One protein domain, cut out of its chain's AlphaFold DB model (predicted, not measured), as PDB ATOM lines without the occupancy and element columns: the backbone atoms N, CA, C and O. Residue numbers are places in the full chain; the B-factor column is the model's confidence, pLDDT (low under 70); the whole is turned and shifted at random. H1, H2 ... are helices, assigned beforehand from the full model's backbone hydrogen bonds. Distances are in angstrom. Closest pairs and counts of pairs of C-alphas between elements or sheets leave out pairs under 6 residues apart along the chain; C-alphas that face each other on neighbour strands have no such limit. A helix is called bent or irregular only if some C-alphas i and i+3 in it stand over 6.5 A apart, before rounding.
ATOM      1  N   ILE A   2      22.295  35.720 -57.646       85.31
ATOM      2  CA  ILE A   2      22.896  37.062 -57.478       85.31
ATOM      3  C   ILE A   2      22.521  37.694 -56.129       85.31
ATOM      4  O   ILE A   2      23.403  38.114 -55.389       85.31
ATOM      5  N   ALA A   3      21.237  37.674 -55.754       85.50
ATOM      6  CA  ALA A   3      20.818  38.171 -54.444       85.50
ATOM      7  C   ALA A   3      21.479  37.431 -53.272       85.50
ATOM      8  O   ALA A   3      21.918  38.077 -52.334       85.50
ATOM      9  N   LEU A   4      21.634  36.105 -53.344       88.44
ATOM     10  CA  LEU A   4      22.317  35.343 -52.291       88.44
ATOM     11  C   LEU A   4      23.786  35.755 -52.154       88.44
ATOM     12  O   LEU A   4      24.289  35.836 -51.040       88.44
ATOM     13  N   PHE A   5      24.457  36.066 -53.266       90.31
ATOM     14  CA  PHE A   5      25.826  36.577 -53.243       90.31
ATOM     15  C   PHE A   5      25.905  37.970 -52.601       90.31
ATOM     16  O   PHE A   5      26.756  38.207 -51.750       90.31
ATOM     17  N   ILE A   6      24.987  38.874 -52.958       88.94
ATOM     18  CA  ILE A   6      24.884  40.212 -52.350       88.94
ATOM     19  C   ILE A   6      24.624  40.100 -50.843       88.94
ATOM     20  O   ILE A   6      25.258  40.798 -50.055       88.94
ATOM     21  N   ILE A   7      23.731  39.198 -50.435       90.06
ATOM     22  CA  ILE A   7      23.401  38.952 -49.028       90.06
ATOM     23  C   ILE A   7      24.598  38.351 -48.299       90.06
ATOM     24  O   ILE A   7      24.941  38.825 -47.221       90.06
ATOM     25  N   GLY A   8      25.284  37.371 -48.892       91.12
ATOM     26  CA  GLY A   8      26.532  36.818 -48.368       91.12
ATOM     27  C   GLY A   8      27.574  37.911 -48.140       91.12
ATOM     28  O   GLY A   8      28.085  38.047 -47.034       91.12
ATOM     29  N   TYR A   9      27.798  38.778 -49.129       90.94
ATOM     30  CA  TYR A   9      28.688  39.930 -48.991       90.94
ATOM     31  C   TYR A   9      28.260  40.879 -47.855       90.94
ATOM     32  O   TYR A   9      29.074  41.210 -46.995       90.94
ATOM     33  N   LYS A  10      26.982  41.275 -47.796       89.62
ATOM     34  CA  LYS A  10      26.450  42.197 -46.771       89.62
ATOM     35  C   LYS A  10      26.448  41.604 -45.359       89.62
ATOM     36  O   LYS A  10      26.577  42.347 -44.393       89.62
ATOM     37  N   THR A  11      26.331  40.287 -45.238       91.06
ATOM     38  CA  THR A  11      26.383  39.559 -43.959       91.06
ATOM     39  C   THR A  11      27.798  39.099 -43.593       91.06
ATOM     40  O   THR A  11      27.986  38.421 -42.585       91.06
ATOM     41  N   GLY A  12      28.815  39.456 -44.388       91.75
ATOM     42  CA  GLY A  12      30.203  39.044 -44.164       91.75
ATOM     43  C   GLY A  12      30.407  37.531 -44.248       91.75
ATOM     44  O   GLY A  12      31.282  36.997 -43.570       91.75
ATOM     45  N   TRP A  13      29.573  36.843 -45.032       92.19
ATOM     46  CA  TRP A  13      29.517  35.386 -45.172       92.19
ATOM     47  C   TRP A  13      29.282  34.644 -43.851       92.19
ATOM     48  O   TRP A  13      29.619  33.467 -43.723       92.19
ATOM     49  N   LYS A  14      28.686  35.324 -42.866       93.38
ATOM     50  CA  LYS A  14      28.309  34.736 -41.581       93.38
ATOM     51  C   LYS A  14      26.857  34.296 -41.607       93.38
ATOM     52  O   LYS A  14      25.988  34.979 -42.147       93.38
ATOM     53  N   LEU A  15      26.604  33.149 -40.993       92.06
ATOM     54  CA  LEU A  15      25.260  32.657 -40.756       92.06
ATOM     55  C   LEU A  15      24.686  33.390 -39.531       92.06
ATOM     56  O   LEU A  15      25.202  33.227 -38.428       92.06
ATOM     57  N   ASN A  16      23.656  34.212 -39.735       91.25
ATOM     58  CA  ASN A  16      23.033  35.018 -38.672       91.25
ATOM     59  C   ASN A  16      21.757  34.378 -38.104       91.25
ATOM     60  O   ASN A  16      21.254  34.821 -37.076       91.25
ATOM     61  N   VAL A  17      21.233  33.361 -38.785       91.75
ATOM     62  CA  VAL A  17      20.004  32.631 -38.442       91.75
ATOM     63  C   VAL A  17      20.282  31.131 -38.403       91.75
ATOM     64  O   VAL A  17      21.349  30.683 -38.816       91.75
ATOM     65  N   SER A  18      19.343  30.313 -37.932       92.88
ATOM     66  CA  SER A  18      19.543  28.859 -37.987       92.88
ATOM     67  C   SER A  18      19.650  28.359 -39.440       92.88
ATOM     68  O   SER A  18      19.071  28.937 -40.359       92.88
ATOM     69  N   ALA A  19      20.364  27.253 -39.676       91.50
ATOM     70  CA  ALA A  19      20.472  26.684 -41.025       91.50
ATOM     71  C   ALA A  19      19.098  26.289 -41.605       91.50
ATOM     72  O   ALA A  19      18.873  26.442 -42.803       91.50
ATOM     73  N   GLY A  20      18.174  25.826 -40.753       91.12
ATOM     74  CA  GLY A  20      16.798  25.521 -41.148       91.12
ATOM     75  C   GLY A  20      16.049  26.761 -41.635       91.12
ATOM     76  O   GLY A  20      15.493  26.744 -42.727       91.12
ATOM     77  N   GLU A  21      16.130  27.860 -40.885       89.25
ATOM     78  CA  GLU A  21      15.514  29.146 -41.244       89.25
ATOM     79  C   GLU A  21      16.121  29.747 -42.524       89.25
ATOM     80  O   GLU A  21      15.417  30.309 -43.368       89.25
ATOM     81  N   LEU A  22      17.432  29.586 -42.733       90.31
ATOM     82  CA  LEU A  22      18.067  29.989 -43.987       90.31
ATOM     83  C   LEU A  22      17.515  29.191 -45.177       90.31
ATOM     84  O   LEU A  22      17.209  29.766 -46.219       90.31
ATOM     85  N   ILE A  23      17.384  27.873 -45.040       89.25
ATOM     86  CA  ILE A  23      16.845  27.022 -46.107       89.25
ATOM     87  C   ILE A  23      15.383  27.380 -46.381       89.25
ATOM     88  O   ILE A  23      15.009  27.553 -47.539       89.25
ATOM     89  N   GLU A  24      14.577  27.542 -45.334       87.19
ATOM     90  CA  GLU A  24      13.173  27.932 -45.445       87.19
ATOM     91  C   GLU A  24      13.021  29.277 -46.163       87.19
ATOM     92  O   GLU A  24      12.273  29.373 -47.136       87.19
ATOM     93  N   SER A  25      13.790  30.295 -45.764       87.00
ATOM     94  CA  SER A  25      13.760  31.610 -46.418       87.00
ATOM     95  C   SER A  25      14.208  31.548 -47.883       87.00
ATOM     96  O   SER A  25      13.565  32.154 -48.742       87.00
ATOM     97  N   ILE A  26      15.241  30.769 -48.222       86.75
ATOM     98  CA  ILE A  26      15.662  30.571 -49.620       86.75
ATOM     99  C   ILE A  26      14.561  29.883 -50.438       86.75
ATOM    100  O   ILE A  26      14.243  30.341 -51.537       86.75
ATOM    101  N   LEU A  27      13.961  28.809 -49.915       84.25
ATOM    102  CA  LEU A  27      12.876  28.089 -50.588       84.25
ATOM    103  C   LEU A  27      11.644  28.977 -50.769       84.25
ATOM    104  O   LEU A  27      11.049  28.988 -51.846       84.25
ATOM    105  N   SER A  28      11.312  29.777 -49.758       80.81
ATOM    106  CA  SER A  28      10.233  30.761 -49.809       80.81
ATOM    107  C   SER A  28      10.428  31.752 -50.959       80.81
ATOM    108  O   SER A  28       9.511  31.993 -51.747       80.81
ATOM    109  N   TRP A  29      11.650  32.264 -51.128       79.44
ATOM    110  CA  TRP A  29      12.008  33.146 -52.243       79.44
ATOM    111  C   TRP A  29      11.988  32.456 -53.609       79.44
ATOM    112  O   TRP A  29      11.652  33.095 -54.602       79.44
ATOM    113  N   MET A  30      12.335  31.168 -53.679       77.56
ATOM    114  CA  MET A  30      12.321  30.408 -54.933       77.56
ATOM    115  C   MET A  30      10.910  30.031 -55.396       77.56
ATOM    116  O   MET A  30      10.649  30.051 -56.597       77.56
ATOM    117  N   ILE A  31      10.025  29.656 -54.469       71.56
ATOM    118  CA  ILE A  31       8.712  29.067 -54.779       71.56
ATOM    119  C   ILE A  31       7.622  30.133 -54.797       71.56
ATOM    120  O   ILE A  31       6.832  30.215 -55.735       71.56
ATOM    121  N   TYR A  32       7.569  30.939 -53.742       63.97
ATOM    122  CA  TYR A  32       6.457  31.845 -53.496       63.97
ATOM    123  C   TYR A  32       6.826  33.295 -53.747       63.97
ATOM    124  O   TYR A  32       5.946  34.138 -53.633       63.97
ATOM    125  N   ALA A  33       8.102  33.590 -54.036       61.44
ATOM    126  CA  ALA A  33       8.588  34.941 -54.295       61.44
ATOM    127  C   ALA A  33       7.970  35.947 -53.297       61.44
ATOM    128  O   ALA A  33       7.399  36.960 -53.704       61.44
ATOM    129  N   THR A  34       7.931  35.537 -52.013       55.69
ATOM    130  CA  THR A  34       6.784  35.810 -51.133       55.69
ATOM    131  C   THR A  34       6.398  37.270 -51.098       55.69
ATOM    132  O   THR A  34       7.234  38.157 -50.923       55.69
ATOM    133  N   TYR A  35       5.084  37.468 -51.181       51.78
ATOM    134  CA  TYR A  35       4.337  38.656 -50.794       51.78
ATOM    135  C   TYR A  35       4.661  39.014 -49.325       51.78
ATOM    136  O   TYR A  35       3.901  38.718 -48.411       51.78
ATOM    137  N   GLY A  36       5.860  39.550 -49.084       51.56
ATOM    138  CA  GLY A  36       6.434  39.742 -47.754       51.56
ATOM    139  C   GLY A  36       7.862  39.207 -47.650       51.56
ATOM    140  O   GLY A  36       8.074  38.014 -47.452       51.56
ATOM    141  N   ASN A  37       8.828  40.115 -47.817       53.81
ATOM    142  CA  ASN A  37       9.997  40.367 -46.959       53.81
ATOM    143  C   ASN A  37      10.540  39.230 -46.065       53.81
ATOM    144  O   ASN A  37      10.930  39.500 -44.931       53.81
ATOM    145  N   SER A  38      10.636  37.982 -46.524       66.31
ATOM    146  CA  SER A  38      11.411  36.989 -45.778       66.31
ATOM    147  C   SER A  38      12.881  37.394 -45.870       66.31
ATOM    148  O   SER A  38      13.485  37.432 -46.943       66.31
ATOM    149  N   HIS A  39      13.432  37.817 -44.739       85.62
ATOM    150  CA  HIS A  39      14.819  38.229 -44.633       85.62
ATOM    151  C   HIS A  39      15.696  36.996 -44.802       85.62
ATOM    152  O   HIS A  39      15.783  36.158 -43.907       85.62
ATOM    153  N   ILE A  40      16.353  36.861 -45.954       87.69
ATOM    154  CA  ILE A  40      17.287  35.755 -46.143       87.69
ATOM    155  C   ILE A  40      18.493  36.025 -45.245       87.69
ATOM    156  O   ILE A  40      19.098  37.097 -45.307       87.69
ATOM    157  N   ASN A  41      18.846  35.048 -44.412       90.94
ATOM    158  CA  ASN A  41      19.957  35.150 -43.463       90.94
ATOM    159  C   ASN A  41      19.859  36.364 -42.509       90.94
ATOM    160  O   ASN A  41      20.873  36.993 -42.190       90.94
ATOM    161  N   GLY A  42      18.638  36.752 -42.116       85.75
ATOM    162  CA  GLY A  42      18.394  37.914 -41.249       85.75
ATOM    163  C   GLY A  42      18.636  39.273 -41.920       85.75
ATOM    164  O   GLY A  42      18.626  40.303 -41.248       85.75
ATOM    165  N   PHE A  43      18.853  39.313 -43.240       87.75
ATOM    166  CA  PHE A  43      19.080  40.558 -43.968       87.75
ATOM    167  C   PHE A  43      17.763  41.286 -44.278       87.75
ATOM    168  O   PHE A  43      16.999  40.873 -45.161       87.75
ATOM    169  N   SER A  44      17.527  42.403 -43.580       84.44
ATOM    170  CA  SER A  44      16.290  43.194 -43.676       84.44
ATOM    171  C   SER A  44      15.961  43.624 -45.109       84.44
ATOM    172  O   SER A  44      14.813  43.585 -45.548       84.44
ATOM    173  N   ASP A  45      16.998  43.958 -45.874       83.62
ATOM    174  CA  ASP A  45      16.871  44.622 -47.170       83.62
ATOM    175  C   ASP A  45      16.781  43.643 -48.350       83.62
ATOM    176  O   ASP A  45      16.920  44.044 -49.507       83.62
ATOM    177  N   THR A  46      16.524  42.358 -48.084       86.06
ATOM    178  CA  THR A  46      16.430  41.316 -49.122       86.06
ATOM    179  C   THR A  46      15.445  41.705 -50.236       86.06
ATOM    180  O   THR A  46      15.761  41.558 -51.416       86.06
ATOM    181  N   GLY A  47      14.289  42.281 -49.881       81.56
ATOM    182  CA  GLY A  47      13.279  42.751 -50.839       81.56
ATOM    183  C   GLY A  47      13.766  43.863 -51.775       81.56
ATOM    184  O   GLY A  47      13.402  43.901 -52.956       81.56
ATOM    185  N   TYR A  48      14.635  44.744 -51.277       85.62
ATOM    186  CA  TYR A  48      15.134  45.896 -52.029       85.62
ATOM    187  C   TYR A  48      16.158  45.519 -53.096       85.62
ATOM    188  O   TYR A  48      16.261  46.240 -54.086       85.62
ATOM    189  N   ILE A  49      16.847  44.375 -52.959       87.81
ATOM    190  CA  ILE A  49      17.789  43.858 -53.977       87.81
ATOM    191  C   ILE A  49      17.125  43.754 -55.351       87.81
ATOM    192  O   ILE A  49      17.765  43.872 -56.391       87.81
ATOM    193  N   TYR A  50      15.818  43.556 -55.343       84.44
ATOM    194  CA  TYR A  50      15.006  43.328 -56.512       84.44
ATOM    195  C   TYR A  50      13.933  44.396 -56.721       84.44
ATOM    196  O   TYR A  50      13.018  44.192 -57.512       84.44
ATOM    197  N   ALA A  51      14.008  45.519 -56.003       85.06
ATOM    198  CA  ALA A  51      12.998  46.578 -56.041       85.06
ATOM    199  C   ALA A  51      11.555  46.087 -55.766       85.06
ATOM    200  O   ALA A  51      10.591  46.698 -56.218       85.06
ATOM    201  N   GLY A  52      11.392  44.975 -55.037       80.69
ATOM    202  CA  GLY A  52      10.081  44.454 -54.642       80.69
ATOM    203  C   GLY A  52       9.192  43.943 -55.780       80.69
ATOM    204  O   GLY A  52       8.014  43.712 -55.544       80.69
ATOM    205  N   ILE A  53       9.705  43.749 -56.998       78.50
ATOM    206  CA  ILE A  53       8.867  43.437 -58.171       78.50
ATOM    207  C   ILE A  53       8.313  42.006 -58.215       78.50
ATOM    208  O   ILE A  53       7.289  41.778 -58.846       78.50
ATOM    209  N   TYR A  54       8.915  41.070 -57.484       76.88
ATOM    210  CA  TYR A  54       8.753  39.612 -57.609       76.88
ATOM    211  C   TYR A  54       7.354  39.051 -57.311       76.88
ATOM    212  O   TYR A  54       7.069  37.898 -57.634       76.88
TER     213      TYR A  54
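This is residues 2 to 54 of the 267 residues of the protein "Acyltransferase" of Escherichia coli (UniProt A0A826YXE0). Three helices make two sides of a small domain: H1 and H3 lie on one side, the longer H2 lies by itself on the other, and the long link from H2 to H3, residues 32 to 43, runs back through the space between them. H2 touches neither of the other two helices. The printed part has 53 residues, with three named helices in the order H1, H2, H3 and no named strand, and its class is all helix. The whole is compact, with a radius of gyration of the C-alphas of 10.2 A, and its rounded outline spans 27 by 20 by 16 A.

The printed part begins with H1, residues 2 to 10, which is 12.4 A long from first to last C-alpha; C-alpha 2 is at (22.896, 37.062, -57.478). A short link of 8 residues leads to H2, residues 19 to 31, the longest helix at 18.3 A, which begins with C-alpha 19 at (20.472, 26.684, -41.025). A long link of 12 residues leads to H3, residues 44 to 50, which measures 12.9 A and ends with C-alpha 50 at (15.006, 43.328, -56.512). H3 is irregular: C-alphas 44 and 47 are 7.8 A apart, where about 5 A is the distance in a regular helix, and its line is a rough one.

H1 and H3 only just touch, with 3 pairs of C-alphas within 8 A. Their closest C-alphas are those of Ala 3 and Ile 49, 6.5 A apart. Their centres are 10.3 A apart. They run opposite ways at a steep tilt of 35.2 degrees, only just steep. H1 and H2 are apart, with no C-alpha of the one within 8 A of the other. H2 and H3 are apart by the same distance test. In H1 and H2 every O i to N i+4 pair is within hydrogen-bond range; in H3 1 of 3 such pairs is, beside 3 of 4 O i to N i+3 pairs.

The two C-alphas farthest apart are those of Ser 18 and Ile 53, at 27.1 A, while the first and last printed C-alphas, of Ile 2 and Tyr 54, are 14.4 A apart. The printed part runs from residue 2 to 54 and has no cut. The link from H2 to H3 is long, and its C-alphas lie 2 to 13 A from the mean of the C-alphas. The mean pLDDT of the printed part is 83.0; residues 32 to 38, in that long link, are under 70, where the model's confidence is low.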